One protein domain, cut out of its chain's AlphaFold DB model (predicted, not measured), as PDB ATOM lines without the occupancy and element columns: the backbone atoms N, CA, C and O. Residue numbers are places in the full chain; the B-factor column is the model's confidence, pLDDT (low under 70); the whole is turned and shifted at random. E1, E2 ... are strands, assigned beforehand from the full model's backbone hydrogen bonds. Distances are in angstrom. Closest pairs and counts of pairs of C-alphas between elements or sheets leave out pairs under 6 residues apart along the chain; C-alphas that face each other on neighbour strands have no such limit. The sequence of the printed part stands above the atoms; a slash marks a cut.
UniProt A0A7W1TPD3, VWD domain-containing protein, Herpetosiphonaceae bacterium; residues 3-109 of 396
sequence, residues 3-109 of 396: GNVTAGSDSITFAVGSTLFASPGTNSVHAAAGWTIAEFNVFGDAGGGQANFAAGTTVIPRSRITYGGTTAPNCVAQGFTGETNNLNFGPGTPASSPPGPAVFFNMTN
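AT A GLANCE: This is residues 3 to 109 of the 396 residues of the protein "VWD domain-containing protein" of Herpetosiphonaceae bacterium (UniProt A0A7W1TPD3). Little regular structure: long loops make most of the body, a narrow antiparallel sheet, E1-E2-E3, lies at one side with residues 15 to 20 sticking out, and a short ribbon, E4-E5, lies among the loops. The 107 printed residues, 22 of them in five named strands, E1 to E5 along the chain, are all strand in class, with no named helix. The whole is only just compact, close to loose, with a radius of gyration of the C-alphas of 15.3 A and spans of 43 by 33 by 32 A.

HOW THE PARTS SIT: E1, residues 3 to 5, and E2, residues 10 to 16, form an antiparallel hairpin; N 4 and O 11 are 2.8 A apart, within hydrogen-bond range. E3, residues 19 to 24, continues this meander, each strand the antiparallel neighbour of the one before; N 14 and O 21 are 2.8 A apart. E4, residues 62 to 64, and E5, residues 102 to 104, form another hairpin, N 63 to O 103 2.9 A, apart from E1, E2 and E3.

IN THESE COORDINATES: E1 begins at C-alpha 3 (-41.604, 9.357, -44.800). E2 spans 20.6 A and E3 16.8 A. E5 ends at C-alpha 104 (-31.351, 22.710, -42.163).

THE WHOLE: The C-alphas of Gly 8 and Ala 55, the two farthest apart, are 43.6 A apart. The printed part has no cut; the links E3 to E4 and E4 to E5 are long. Residues 89 to 92 have pLDDT under 70.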
ATOM      1  N   GLY A   3     -40.566  10.147 -45.462       83.25
ATOM      2  CA  GLY A   3     -41.604   9.357 -44.800       83.25
ATOM      3  C   GLY A   3     -42.988   9.924 -45.116       83.25
ATOM      4  O   GLY A   3     -43.148  11.142 -45.190       83.25
ATOM      5  N   ASN A   4     -43.974   9.057 -45.312       84.38
ATOM      6  CA  ASN A   4     -45.379   9.425 -45.417       84.38
ATOM      7  C   ASN A   4     -46.177   8.605 -44.406       84.38
ATOM      8  O   ASN A   4     -46.031   7.389 -44.349       84.38
ATOM      9  N   VAL A   5     -47.020   9.269 -43.630       82.62
ATOM     10  CA  VAL A   5     -47.841   8.649 -42.587       82.62
ATOM     11  C   VAL A   5     -49.279   9.043 -42.859       82.62
ATOM     12  O   VAL A   5     -49.589  10.223 -43.039       82.62
ATOM     13  N   THR A   6     -50.167   8.058 -42.919       81.75
ATOM     14  CA  THR A   6     -51.591   8.274 -43.199       81.75
ATOM     15  C   THR A   6     -52.447   7.433 -42.264       81.75
ATOM     16  O   THR A   6     -51.967   6.496 -41.635       81.75
ATOM     17  N   ALA A   7     -53.750   7.717 -42.195       81.31
ATOM     18  CA  ALA A   7     -54.662   6.923 -41.373       81.31
ATOM     19  C   ALA A   7     -54.683   5.427 -41.756       81.31
ATOM     20  O   ALA A   7     -54.980   4.590 -40.909       81.31
ATOM     21  N   GLY A   8     -54.380   5.089 -43.018       81.06
ATOM     22  CA  GLY A   8     -54.457   3.720 -43.533       81.06
ATOM     23  C   GLY A   8     -53.118   2.987 -43.642       81.06
ATOM     24  O   GLY A   8     -53.091   1.771 -43.485       81.06
ATOM     25  N   SER A   9     -52.019   3.690 -43.920       83.69
ATOM     26  CA  SER A   9     -50.695   3.083 -44.119       83.69
ATOM     27  C   SER A   9     -49.579   4.115 -43.986       83.69
ATOM     28  O   SER A   9     -49.741   5.270 -44.393       83.69
ATOM     29  N   ASP A  10     -48.436   3.660 -43.485       87.25
ATOM     30  CA  ASP A  10     -47.191   4.418 -43.484       87.25
ATOM     31  C   ASP A  10     -46.310   3.955 -44.642       87.25
ATOM     32  O   ASP A  10     -46.437   2.834 -45.131       87.25
ATOM     33  N   SER A  11     -45.392   4.790 -45.105       87.06
ATOM     34  CA  SER A  11     -44.372   4.386 -46.065       87.06
ATOM     35  C   SER A  11     -43.119   5.229 -45.936       87.06
ATOM     36  O   SER A  11     -43.140   6.364 -45.455       87.06
ATOM     37  N   ILE A  12     -42.008   4.665 -46.390       87.25
ATOM     38  CA  ILE A  12     -40.751   5.383 -46.513       87.25
ATOM     39  C   ILE A  12     -40.209   5.228 -47.923       87.25
ATOM     40  O   ILE A  12     -40.179   4.130 -48.478       87.25
ATOM     41  N   THR A  13     -39.772   6.343 -48.493       87.88
ATOM     42  CA  THR A  13     -39.133   6.405 -49.802       87.88
ATOM     43  C   THR A  13     -37.723   6.949 -49.633       87.88
ATOM     44  O   THR A  13     -37.501   8.035 -49.092       87.88
ATOM     45  N   PHE A  14     -36.738   6.207 -50.110       86.94
ATOM     46  CA  PHE A  14     -35.336   6.587 -50.114       86.94
ATOM     47  C   PHE A  14     -34.833   6.671 -51.554       86.94
ATOM     48  O   PHE A  14     -35.230   5.879 -52.400       86.94
ATOM     49  N   ALA A  15     -33.979   7.650 -51.843       86.69
ATOM     50  CA  ALA A  15     -33.432   7.858 -53.176       86.69
ATOM     51  C   ALA A  15     -31.905   7.773 -53.115       86.69
ATOM     52  O   ALA A  15     -31.297   8.448 -52.284       86.69
ATOM     53  N   VAL A  16     -31.301   6.993 -54.012       83.44
ATOM     54  CA  VAL A  16     -29.851   6.977 -54.257       83.44
ATOM     55  C   VAL A  16     -29.632   7.357 -55.716       83.44
ATOM     56  O   VAL A  16     -29.962   6.589 -56.620       83.44
ATOM     57  N   GLY A  17     -29.130   8.569 -55.961       86.81
ATOM     58  CA  GLY A  17     -29.090   9.131 -57.312       86.81
ATOM     59  C   GLY A  17     -30.501   9.241 -57.902       86.81
ATOM     60  O   GLY A  17     -31.367   9.894 -57.324       86.81
ATOM     61  N   SER A  18     -30.739   8.591 -59.043       89.69
ATOM     62  CA  SER A  18     -32.057   8.513 -59.691       89.69
ATOM     63  C   SER A  18     -32.880   7.283 -59.287       89.69
ATOM     64  O   SER A  18     -34.026   7.147 -59.718       89.69
ATOM     65  N   THR A  19     -32.327   6.375 -58.479       90.12
ATOM     66  CA  THR A  19     -33.011   5.151 -58.054       90.12
ATOM     67  C   THR A  19     -33.841   5.408 -56.805       90.12
ATOM     68  O   THR A  19     -33.320   5.887 -55.799       90.12
ATOM     69  N   LEU A  20     -35.127   5.056 -56.860       87.69
ATOM     70  CA  LEU A  20     -36.059   5.139 -55.737       87.69
ATOM     71  C   LEU A  20     -36.287   3.755 -55.129       87.69
ATOM     72  O   LEU A  20     -36.621   2.802 -55.829       87.69
ATOM     73  N   PHE A  21     -36.165   3.678 -53.812       89.06
ATOM     74  CA  PHE A  21     -36.519   2.539 -52.979       89.06
ATOM     75  C   PHE A  21     -37.722   2.944 -52.138       89.06
ATOM     76  O   PHE A  21     -37.695   4.003 -51.515       89.06
ATOM     77  N   ALA A  22     -38.773   2.130 -52.110       88.44
ATOM     78  CA  ALA A  22     -39.947   2.382 -51.286       88.44
ATOM     79  C   ALA A  22     -40.260   1.147 -50.444       88.44
ATOM     80  O   ALA A  22     -40.228   0.029 -50.955       88.44
ATOM     81  N   SER A  23     -40.569   1.358 -49.169       87.31
ATOM     82  CA  SER A  23     -41.022   0.308 -48.261       87.31
ATOM     83  C   SER A  23     -42.344   0.729 -47.615       87.31
ATOM     84  O   SER A  23     -42.397   1.801 -46.998       87.31
ATOM     85  N   PRO A  24     -43.424  -0.057 -47.770       84.31
ATOM     86  CA  PRO A  24     -44.661   0.169 -47.040       84.31
ATOM     87  C   PRO A  24     -44.493  -0.257 -45.575       84.31
ATOM     88  O   PRO A  24     -43.953  -1.318 -45.271       84.31
ATOM     89  N   GLY A  25     -44.970   0.583 -44.667       78.62
ATOM     90  CA  GLY A  25     -45.077   0.310 -43.241       78.62
ATOM     91  C   GLY A  25     -46.441  -0.273 -42.869       78.62
ATOM     92  O   GLY A  25     -47.431  -0.150 -43.593       78.62
ATOM     93  N   THR A  26     -46.497  -0.902 -41.699       78.00
ATOM     94  CA  THR A  26     -47.673  -1.622 -41.185       78.00
ATOM     95  C   THR A  26     -48.672  -0.739 -40.430       78.00
ATOM     96  O   THR A  26     -49.696  -1.255 -39.989       78.00
ATOM     97  N   ASN A  27     -48.399   0.564 -40.263       81.12
ATOM     98  CA  ASN A  27     -49.214   1.506 -39.474       81.12
ATOM     99  C   ASN A  27     -49.506   1.016 -38.039       81.12
ATOM    100  O   ASN A  27     -50.552   1.299 -37.461       81.12
ATOM    101  N   SER A  28     -48.581   0.246 -37.456       80.56
ATOM    102  CA  SER A  28     -48.798  -0.481 -36.195       80.56
ATOM    103  C   SER A  28     -49.033   0.415 -34.978       80.56
ATOM    104  O   SER A  28     -49.559  -0.057 -33.976       80.56
ATOM    105  N   VAL A  29     -48.641   1.687 -35.059       80.06
ATOM    106  CA  VAL A  29     -48.776   2.671 -33.974       80.06
ATOM    107  C   VAL A  29     -49.769   3.789 -34.300       80.06
ATOM    108  O   VAL A  29     -49.902   4.718 -33.511       80.06
ATOM    109  N   HIS A  30     -50.459   3.727 -35.447       81.75
ATOM    110  CA  HIS A  30     -51.405   4.759 -35.890       81.75
ATOM    111  C   HIS A  30     -50.842   6.189 -35.796       81.75
ATOM    112  O   HIS A  30     -51.528   7.116 -35.354       81.75
ATOM    113  N   ALA A  31     -49.585   6.374 -36.227       79.38
ATOM    114  CA  ALA A  31     -48.822   7.609 -36.028       79.38
ATOM    115  C   ALA A  31     -49.542   8.858 -36.570       79.38
ATOM    116  O   ALA A  31     -49.402   9.942 -36.009       79.38
ATOM    117  N   ALA A  32     -50.383   8.708 -37.600       82.12
ATOM    118  CA  ALA A  32     -51.155   9.795 -38.203       82.12
ATOM    119  C   ALA A  32     -51.999  10.605 -37.204       82.12
ATOM    120  O   ALA A  32     -52.239  11.787 -37.435       82.12
ATOM    121  N   ALA A  33     -52.452   9.992 -36.106       79.19
ATOM    122  CA  ALA A  33     -53.279  10.664 -35.107       79.19
ATOM    123  C   ALA A  33     -52.483  11.543 -34.123       79.19
ATOM    124  O   ALA A  33     -53.086  12.363 -33.433       79.19
ATOM    125  N   GLY A  34     -51.158  11.378 -34.033       76.75
ATOM    126  CA  GLY A  34     -50.341  11.995 -32.978       76.75
ATOM    127  C   GLY A  34     -48.938  12.426 -33.399       76.75
ATOM    128  O   GLY A  34     -48.135  12.776 -32.538       76.75
ATOM    129  N   TRP A  35     -48.610  12.400 -34.692       77.38
ATOM    130  CA  TRP A  35     -47.283  12.772 -35.173       77.38
ATOM    131  C   TRP A  35     -47.062  14.288 -35.086       77.38
ATOM    132  O   TRP A  35     -47.567  15.052 -35.907       77.38
ATOM    133  N   THR A  36     -46.299  14.722 -34.085       77.00
ATOM    134  CA  THR A  36     -46.017  16.144 -33.821       77.00
ATOM    135  C   THR A  36     -44.539  16.520 -33.953       77.00
ATOM    136  O   THR A  36     -44.230  17.707 -34.020       77.00
ATOM    137  N   ILE A  37     -43.628  15.541 -34.019       76.06
ATOM    138  CA  ILE A  37     -42.172  15.753 -34.025       76.06
ATOM    139  C   ILE A  37     -41.515  14.914 -35.123       76.06
ATOM    140  O   ILE A  37     -41.855  13.749 -35.304       76.06
ATOM    141  N   ALA A  38     -40.545  15.489 -35.835       76.44
ATOM    142  CA  ALA A  38     -39.694  14.762 -36.771       76.44
ATOM    143  C   ALA A  38     -38.224  14.911 -36.365       76.44
ATOM    144  O   ALA A  38     -37.709  16.024 -36.309       76.44
ATOM    145  N   GLU A  39     -37.552  13.785 -36.140       75.69
ATOM    146  CA  GLU A  39     -36.104  13.703 -35.960       75.69
ATOM    147  C   GLU A  39     -35.488  13.054 -37.206       75.69
ATOM    148  O   GLU A  39     -36.020  12.080 -37.744       75.69
ATOM    149  N   PHE A  40     -34.375  13.600 -37.694       75.88
ATOM    150  CA  PHE A  40     -33.564  12.938 -38.711       75.88
ATOM    151  C   PHE A  40     -32.093  13.116 -38.373       75.88
ATOM    152  O   PHE A  40     -31.579  14.230 -38.390       75.88
ATOM    153  N   ASN A  41     -31.405  12.013 -38.123       74.12
ATOM    154  CA  ASN A  41     -29.961  11.997 -37.970       74.12
ATOM    155  C   ASN A  41     -29.413  10.631 -38.393       74.12
ATOM    156  O   ASN A  41     -30.165   9.715 -38.732       74.12
ATOM    157  N   VAL A  42     -28.093  10.502 -38.370       79.50
ATOM    158  CA  VAL A  42     -27.409   9.217 -38.442       79.50
ATOM    159  C   VAL A  42     -26.977   8.865 -37.028       79.50
ATOM    160  O   VAL A  42     -26.147   9.561 -36.448       79.50
ATOM    161  N   PHE A  43     -27.550   7.803 -36.482       82.38
ATOM    162  CA  PHE A  43     -27.217   7.281 -35.163       82.38
ATOM    163  C   PHE A  43     -26.556   5.909 -35.292       82.38
ATOM    164  O   PHE A  43     -26.537   5.330 -36.383       82.38
ATOM    165  N   GLY A  44     -25.969   5.418 -34.202       79.94
ATOM    166  CA  GLY A  44     -25.445   4.058 -34.159       79.94
ATOM    167  C   GLY A  44     -26.544   3.002 -34.284       79.94
ATOM    168  O   GLY A  44     -27.730   3.309 -34.386       79.94
ATOM    169  N   ASP A  45     -26.127   1.740 -34.287       78.44
ATOM    170  CA  ASP A  45     -27.058   0.614 -34.312       78.44
ATOM    171  C   ASP A  45     -27.845   0.500 -32.992       78.44
ATOM    172  O   ASP A  45     -27.481   1.089 -31.973       78.44
ATOM    173  N   ALA A  46     -28.918  -0.297 -33.016       76.75
ATOM    174  CA  ALA A  46     -29.833  -0.475 -31.891       76.75
ATOM    175  C   ALA A  46     -29.133  -0.820 -30.563       76.75
ATOM    176  O   ALA A  46     -28.146  -1.559 -30.528       76.75
ATOM    177  N   GLY A  47     -29.726  -0.367 -29.458       77.19
ATOM    178  CA  GLY A  47     -29.243  -0.656 -28.104       77.19
ATOM    179  C   GLY A  47     -28.330   0.433 -27.548       77.19
ATOM    180  O   GLY A  47     -27.452   0.132 -26.741       77.19
ATOM    181  N   GLY A  48     -28.526   1.683 -27.982       75.62
ATOM    182  CA  GLY A  48     -27.721   2.826 -27.540       75.62
ATOM    183  C   GLY A  48     -26.359   2.937 -28.231       75.62
ATOM    184  O   GLY A  48     -25.443   3.555 -27.691       75.62
ATOM    185  N   GLY A  49     -26.190   2.322 -29.406       81.31
ATOM    186  CA  GLY A  49     -24.958   2.415 -30.180       81.31
ATOM    187  C   GLY A  49     -24.641   3.848 -30.621       81.31
ATOM    188  O   GLY A  49     -25.530   4.681 -30.806       81.31
ATOM    189  N   GLN A  50     -23.354   4.126 -30.844       84.00
ATOM    190  CA  GLN A  50     -22.882   5.408 -31.372       84.00
ATOM    191  C   GLN A  50     -22.369   5.262 -32.808       84.00
ATOM    192  O   GLN A  50     -21.501   4.431 -33.087       84.00
ATOM    193  N   ALA A  51     -22.849   6.114 -33.718       86.94
ATOM    194  CA  ALA A  51     -22.232   6.294 -35.027       86.94
ATOM    195  C   ALA A  51     -20.979   7.172 -34.896       86.94
ATOM    196  O   ALA A  51     -21.043   8.320 -34.453       86.94
ATOM    197  N   ASN A  52     -19.832   6.625 -35.299       85.62
ATOM    198  CA  ASN A  52     -18.537   7.285 -35.188       85.62
ATOM    199  C   ASN A  52     -18.103   7.854 -36.540       85.62
ATOM    200  O   ASN A  52     -17.709   7.117 -37.445       85.62
ATOM    201  N   PHE A  53     -18.148   9.174 -36.666       85.81
ATOM    202  CA  PHE A  53     -17.628   9.911 -37.808       85.81
ATOM    203  C   PHE A  53     -16.155  10.277 -37.604       85.81
ATOM    204  O   PHE A  53     -15.715  10.541 -36.483       85.81
ATOM    205  N   ALA A  54     -15.385  10.321 -38.694       83.44
ATOM    206  CA  ALA A  54     -13.989  10.758 -38.663       83.44
ATOM    207  C   ALA A  54     -13.883  12.242 -38.271       83.44
ATOM    208  O   ALA A  54     -14.807  13.013 -38.528       83.44
ATOM    209  N   ALA A  55     -12.767  12.651 -37.666       77.31
ATOM    210  CA  ALA A  55     -12.543  14.048 -37.289       77.31
ATOM    211  C   ALA A  55     -12.658  14.997 -38.499       77.31
ATOM    212  O   ALA A  55     -12.191  14.674 -39.591       77.31
ATOM    213  N   GLY A  56     -13.279  16.161 -38.297       72.56
ATOM    214  CA  GLY A  56     -13.555  17.134 -39.359       72.56
ATOM    215  C   GLY A  56     -14.770  16.795 -40.230       72.56
ATOM    216  O   GLY A  56     -14.989  17.443 -41.252       72.56
ATOM    217  N   THR A  57     -15.566  15.788 -39.859       81.44
ATOM    218  CA  THR A  57     -16.788  15.448 -40.591       81.44
ATOM    219  C   THR A  57     -17.868  16.487 -40.340       81.44
ATOM    220  O   THR A  57     -18.117  16.876 -39.200       81.44
ATOM    221  N   THR A  58     -18.559  16.856 -41.418       80.19
ATOM    222  CA  THR A  58     -19.730  17.725 -41.381       80.19
ATOM    223  C   THR A  58     -20.888  17.097 -42.157       80.19
ATOM    224  O   THR A  58     -20.727  16.675 -43.304       80.19
ATOM    225  N   VAL A  59     -22.066  17.053 -41.538       81.06
ATOM    226  CA  VAL A  59     -23.330  16.578 -42.113       81.06
ATOM    227  C   VAL A  59     -24.353  17.701 -41.996       81.06
ATOM    228  O   VAL A  59     -24.520  18.269 -40.926       81.06
ATOM    229  N   ILE A  60     -25.062  18.013 -43.082       81.50
ATOM    230  CA  ILE A  60     -26.077  19.078 -43.097       81.50
ATOM    231  C   ILE A  60     -27.427  18.473 -43.493       81.50
ATOM    232  O   ILE A  60     -27.758  18.426 -44.685       81.50
ATOM    233  N   PRO A  61     -28.215  17.951 -42.537       80.38
ATOM    234  CA  PRO A  61     -29.545  17.465 -42.839       80.38
ATOM    235  C   PRO A  61     -30.478  18.607 -43.215       80.38
ATOM    236  O   PRO A  61     -30.396  19.709 -42.676       80.38
ATOM    237  N   ARG A  62     -31.420  18.308 -44.110       83.38
ATOM    238  CA  ARG A  62     -32.559  19.173 -44.404       83.38
ATOM    239  C   ARG A  62     -33.849  18.413 -44.136       83.38
ATOM    240  O   ARG A  62     -34.234  17.550 -44.926       83.38
ATOM    241  N   SER A  63     -34.538  18.783 -43.066       82.62
ATOM    242  CA  SER A  63     -35.809  18.187 -42.661       82.62
ATOM    243  C   SER A  63     -36.961  19.068 -43.119       82.62
ATOM    244  O   SER A  63     -37.035  20.244 -42.771       82.62
ATOM    245  N   ARG A  64     -37.869  18.506 -43.922       84.62
ATOM    246  CA  ARG A  64     -39.088  19.175 -44.399       84.62
ATOM    247  C   ARG A  64     -40.307  18.408 -43.918       84.62
ATOM    248  O   ARG A  64     -40.375  17.199 -44.121       84.62
ATOM    249  N   ILE A  65     -41.290  19.123 -43.385       81.62
ATOM    250  CA  ILE A  65     -42.579  18.551 -42.988       81.62
ATOM    251  C   ILE A  65     -43.649  19.052 -43.956       81.62
ATOM    252  O   ILE A  65     -43.653  20.217 -44.354       81.62
ATOM    253  N   THR A  66     -44.561  18.167 -44.359       81.06
ATOM    254  CA  THR A  66     -45.718  18.520 -45.194       81.06
ATOM    255  C   THR A  66     -46.990  18.136 -44.450       81.06
ATOM    256  O   THR A  66     -47.460  17.014 -44.571       81.06
ATOM    257  N   TYR A  67     -47.524  19.069 -43.657       79.44
ATOM    258  CA  TYR A  67     -48.717  18.850 -42.820       79.44
ATOM    259  C   TYR A  67     -49.901  19.763 -43.195       79.44
ATOM    260  O   TYR A  67     -50.913  19.795 -42.504       79.44
ATOM    261  N   GLY A  68     -49.772  20.532 -44.284       81.56
ATOM    262  CA  GLY A  68     -50.786  21.489 -44.744       81.56
ATOM    263  C   GLY A  68     -50.645  22.909 -44.181       81.56
ATOM    264  O   GLY A  68     -51.308  23.812 -44.682       81.56
ATOM    265  N   GLY A  69     -49.766  23.130 -43.197       82.38
ATOM    266  CA  GLY A  69     -49.426  24.460 -42.679       82.38
ATOM    267  C   GLY A  69     -48.099  25.020 -43.202       82.38
ATOM    268  O   GLY A  69     -47.367  24.363 -43.945       82.38
ATOM    269  N   THR A  70     -47.786  26.250 -42.787       82.50
ATOM    270  CA  THR A  70     -46.576  26.999 -43.185       82.50
ATOM    271  C   THR A  70     -45.697  27.430 -42.011       82.50
ATOM    272  O   THR A  70     -44.618  27.973 -42.238       82.50
ATOM    273  N   THR A  71     -46.124  27.184 -40.768       81.38
ATOM    274  CA  THR A  71     -45.363  27.545 -39.564       81.38
ATOM    275  C   THR A  71     -44.017  26.824 -39.548       81.38
ATOM    276  O   THR A  71     -43.964  25.616 -39.795       81.38
ATOM    277  N   ALA A  72     -42.941  27.566 -39.272       75.94
ATOM    278  CA  ALA A  72     -41.605  27.002 -39.105       75.94
ATOM    279  C   ALA A  72     -41.568  26.049 -37.895       75.94
ATOM    280  O   ALA A  72     -42.258  26.307 -36.908       75.94
ATOM    281  N   PRO A  73     -40.802  24.946 -37.958       77.12
ATOM    282  CA  PRO A  73     -40.655  24.057 -36.815       77.12
ATOM    283  C   PRO A  73     -39.803  24.721 -35.727       77.12
ATOM    284  O   PRO A  73     -38.859  25.451 -36.031       77.12
ATOM    285  N   ASN A  74     -40.122  24.421 -34.469       81.50
ATOM    286  CA  ASN A  74     -39.248  24.734 -33.342       81.50
ATOM    287  C   ASN A  74     -38.102  23.718 -33.292       81.50
ATOM    288  O   ASN A  74     -38.281  22.563 -33.691       81.50
ATOM    289  N   CYS A  75     -36.949  24.131 -32.776       79.50
ATOM    290  CA  CYS A  75     -35.885  23.196 -32.428       79.50
ATOM    291  C   CYS A  75     -36.037  22.776 -30.966       79.50
ATOM    292  O   CYS A  75     -36.256  23.624 -30.100       79.50
ATOM    293  N   VAL A  76     -35.895  21.475 -30.715       79.94
ATOM    294  CA  VAL A  76     -35.800  20.883 -29.378       79.94
ATOM    295  C   VAL A  76     -34.635  19.894 -29.406       79.94
ATOM    296  O   VAL A  76     -34.622  18.991 -30.244       79.94
ATOM    297  N   ALA A  77     -33.652  20.075 -28.528       78.12
ATOM    298  CA  ALA A  77     -32.467  19.232 -28.412       78.12
ATOM    299  C   ALA A  77     -32.810  17.955 -27.627       78.12
ATOM    300  O   ALA A  77     -32.376  17.746 -26.499       78.12
ATOM    301  N   GLN A  78     -33.635  17.110 -28.241       75.56
ATOM    302  CA  GLN A  78     -34.102  15.840 -27.699       75.56
ATOM    303  C   GLN A  78     -33.914  14.736 -28.744       75.56
ATOM    304  O   GLN A  78     -34.231  14.943 -29.913       75.56
ATOM    305  N   GLY A  79     -33.450  13.564 -28.302       72.50
ATOM    306  CA  GLY A  79     -33.431  12.334 -29.098       72.50
ATOM    307  C   GLY A  79     -34.374  11.279 -28.521       72.50
ATOM    308  O   GLY A  79     -34.631  11.265 -27.313       72.50
ATOM    309  N   PHE A  80     -34.915  10.402 -29.370       72.25
ATOM    310  CA  PHE A  80     -35.943   9.430 -28.953       72.25
ATOM    311  C   PHE A  80     -35.438   8.001 -28.777       72.25
ATOM    312  O   PHE A  80     -36.064   7.220 -28.061       72.25
ATOM    313  N   THR A  81     -34.353   7.635 -29.453       70.75
ATOM    314  CA  THR A  81     -33.984   6.224 -29.617       70.75
ATOM    315  C   THR A  81     -32.833   5.796 -28.695       70.75
ATOM    316  O   THR A  81     -32.635   4.611 -28.453       70.75
ATOM    317  N   GLY A  82     -32.138   6.754 -28.070       72.31
ATOM    318  CA  GLY A  82     -31.008   6.504 -27.168       72.31
ATOM    319  C   GLY A  82     -29.702   6.177 -27.897       72.31
ATOM    320  O   GLY A  82     -28.635   6.240 -27.290       72.31
ATOM    321  N   GLU A  83     -29.755   5.870 -29.195       83.00
ATOM    322  CA  GLU A  83     -28.578   5.849 -30.059       83.00
ATOM    323  C   GLU A  83     -28.042   7.267 -30.303       83.00
ATOM    324  O   GLU A  83     -28.772   8.256 -30.294       83.00
ATOM    325  N   THR A  84     -26.734   7.366 -30.528       80.75
ATOM    326  CA  THR A  84     -26.020   8.647 -30.614       80.75
ATOM    327  C   THR A  84     -25.131   8.717 -31.854       80.75
ATOM    328  O   THR A  84     -24.974   7.749 -32.605       80.75
ATOM    329  N   ASN A  85     -24.522   9.876 -32.081       82.94
ATOM    330  CA  ASN A  85     -23.343  10.014 -32.924       82.94
ATOM    331  C   ASN A  85     -22.329  10.943 -32.251       82.94
ATOM    332  O   ASN A  85     -22.606  11.500 -31.191       82.94
ATOM    333  N   ASN A  86     -21.138  11.064 -32.832       77.50
ATOM    334  CA  ASN A  86     -20.093  11.960 -32.336       77.50
ATOM    335  C   ASN A  86     -20.072  13.333 -33.042       77.50
ATOM    336  O   ASN A  86     -19.040  14.001 -33.008       77.50
ATOM    337  N   LEU A  87     -21.159  13.743 -33.712       77.56
ATOM    338  CA  LEU A  87     -21.330  15.076 -34.301       77.56
ATOM    339  C   LEU A  87     -22.167  15.965 -33.371       77.56
ATOM    340  O   LEU A  87     -23.038  15.497 -32.645       77.56
ATOM    341  N   ASN A  88     -21.954  17.273 -33.456       73.38
ATOM    342  CA  ASN A  88     -22.637  18.275 -32.643       73.38
ATOM    343  C   ASN A  88     -23.362  19.274 -33.549       73.38
ATOM    344  O   ASN A  88     -22.833  19.577 -34.615       73.38
ATOM    345  N   PHE A  89     -24.504  19.839 -33.135       66.19
ATOM    346  CA  PHE A  89     -25.364  20.735 -33.943       66.19
ATOM    347  C   PHE A  89     -24.693  22.036 -34.445       66.19
ATOM    348  O   PHE A  89     -25.290  22.819 -35.189       66.19
ATOM    349  N   GLY A  90     -23.435  22.280 -34.073       60.62
ATOM    350  CA  GLY A  90     -22.763  23.533 -34.379       60.62
ATOM    351  C   GLY A  90     -23.349  24.695 -33.566       60.62
ATOM    352  O   GLY A  90     -24.328  24.536 -32.841       60.62
ATOM    353  N   PRO A  91     -22.750  25.890 -33.655       56.81
ATOM    354  CA  PRO A  91     -23.253  27.063 -32.941       56.81
ATOM    355  C   PRO A  91     -24.524  27.661 -33.575       56.81
ATOM    356  O   PRO A  91     -25.232  28.428 -32.934       56.81
ATOM    357  N   GLY A  92     -24.831  27.334 -34.834       65.25
ATOM    358  CA  GLY A  92     -25.919  27.969 -35.573       65.25
ATOM    359  C   GLY A  92     -27.289  27.365 -35.281       65.25
ATOM    360  O   GLY A  92     -27.490  26.164 -35.454       65.25
ATOM    361  N   THR A  93     -28.258  28.216 -34.941       70.56
ATOM    362  CA  THR A  93     -29.672  27.827 -34.875       70.56
ATOM    363  C   THR A  93     -30.125  27.203 -36.202       70.56
ATOM    364  O   THR A  93     -29.811  27.765 -37.260       70.56
ATOM    365  N   PRO A  94     -30.886  26.086 -36.192       75.38
ATOM    366  CA  PRO A  94     -31.434  25.504 -37.410       75.38
ATOM    367  C   PRO A  94     -32.166  26.553 -38.245       75.38
ATOM    368  O   PRO A  94     -33.131  27.177 -37.802       75.38
ATOM    369  N   ALA A  95     -31.701  26.757 -39.470       75.44
ATOM    370  CA  ALA A  95     -32.194  27.827 -40.317       75.44
ATOM    371  C   ALA A  95     -33.305  27.324 -41.239       75.44
ATOM    372  O   ALA A  95     -33.266  26.217 -41.788       75.44
ATOM    373  N   SER A  96     -34.329  28.156 -41.425       78.06
ATOM    374  CA  SER A  96     -35.443  27.846 -42.317       78.06
ATOM    375  C   SER A  96     -34.983  27.783 -43.777       78.06
ATOM    376  O   SER A  96     -34.197  28.624 -44.209       78.06
ATOM    377  N   SER A  97     -35.522  26.852 -44.571       77.88
ATOM    378  CA  SER A  97     -35.248  26.786 -46.017       77.88
ATOM    379  C   SER A  97     -36.503  26.588 -46.877       77.88
ATOM    380  O   SER A  97     -37.280  25.658 -46.647       77.88
ATOM    381  N   PRO A  98     -36.688  27.375 -47.949       77.06
ATOM    382  CA  PRO A  98     -37.672  27.078 -48.988       77.06
ATOM    383  C   PRO A  98     -37.271  25.849 -49.838       77.06
ATOM    384  O   PRO A  98     -36.079  25.605 -50.020       77.06
ATOM    385  N   PRO A  99     -38.228  25.074 -50.392       84.69
ATOM    386  CA  PRO A  99     -39.659  25.105 -50.098       84.69
ATOM    387  C   PRO A  99     -39.938  24.565 -48.685       84.69
ATOM    388  O   PRO A  99     -39.486  23.469 -48.335       84.69
ATOM    389  N   GLY A 100     -40.672  25.349 -47.889       79.88
ATOM    390  CA  GLY A 100     -40.935  25.089 -46.472       79.88
ATOM    391  C   GLY A 100     -42.329  24.505 -46.178       79.88
ATOM    392  O   GLY A 100     -43.093  24.262 -47.119       79.88
ATOM    393  N   PRO A 101     -42.652  24.274 -44.890       86.88
ATOM    394  CA  PRO A 101     -41.770  24.479 -43.738       86.88
ATOM    395  C   PRO A 101     -40.661  23.416 -43.684       86.88
ATOM    396  O   PRO A 101     -40.912  22.211 -43.744       86.88
ATOM    397  N   ALA A 102     -39.412  23.877 -43.640       82.94
ATOM    398  CA  ALA A 102     -38.233  23.024 -43.586       82.94
ATOM    399  C   ALA A 102     -37.096  23.742 -42.868       82.94
ATOM    400  O   ALA A 102     -36.995  24.968 -42.950       82.94
ATOM    401  N   VAL A 103     -36.218  22.967 -42.244       81.06
ATOM    402  CA  VAL A 103     -35.001  23.444 -41.587       81.06
ATOM    403  C   VAL A 103     -33.792  22.684 -42.093       81.06
ATOM    404  O   VAL A 103     -33.900  21.511 -42.460       81.06
ATOM    405  N   PHE A 104     -32.651  23.357 -42.123       80.94
ATOM    406  CA  PHE A 104     -31.351  22.710 -42.163       80.94
ATOM    407  C   PHE A 104     -30.615  22.993 -40.865       80.94
ATOM    408  O   PHE A 104     -30.733  24.079 -40.301       80.94
ATOM    409  N   PHE A 105     -29.863  22.013 -40.399       75.06
ATOM    410  CA  PHE A 105     -28.987  22.164 -39.249       75.06
ATOM    411  C   PHE A 105     -27.628  21.593 -39.609       75.06
ATOM    412  O   PHE A 105     -27.529  20.635 -40.375       75.06
ATOM    413  N   ASN A 106     -26.580  22.245 -39.128       78.19
ATOM    414  CA  ASN A 106     -25.227  21.770 -39.329       78.19
ATOM    415  C   ASN A 106     -24.921  20.728 -38.254       78.19
ATOM    416  O   ASN A 106     -25.388  20.861 -37.133       78.19
ATOM    417  N   MET A 107     -24.156  19.695 -38.568       78.31
ATOM    418  CA  MET A 107     -23.646  18.774 -37.562       78.31
ATOM    419  C   MET A 107     -22.190  18.495 -37.837       78.31
ATOM    420  O   MET A 107     -21.854  17.999 -38.910       78.31
ATOM    421  N   THR A 108     -21.323  18.805 -36.884       76.44
ATOM    422  CA  THR A 108     -19.884  18.680 -37.066       76.44
ATOM    423  C   THR A 108     -19.192  18.175 -35.811       76.44
ATOM    424  O   THR A 108     -19.613  18.452 -34.688       76.44
ATOM    425  N   ASN A 109     -18.111  17.425 -36.005       74.56
ATOM    426  CA  ASN A 109     -17.150  17.112 -34.949       74.56
ATOM    427  C   ASN A 109     -15.862  17.947 -35.068       74.56
ATOM    428  O   ASN A 109     -14.876  17.664 -34.389       74.56
TER     429      ASN A 109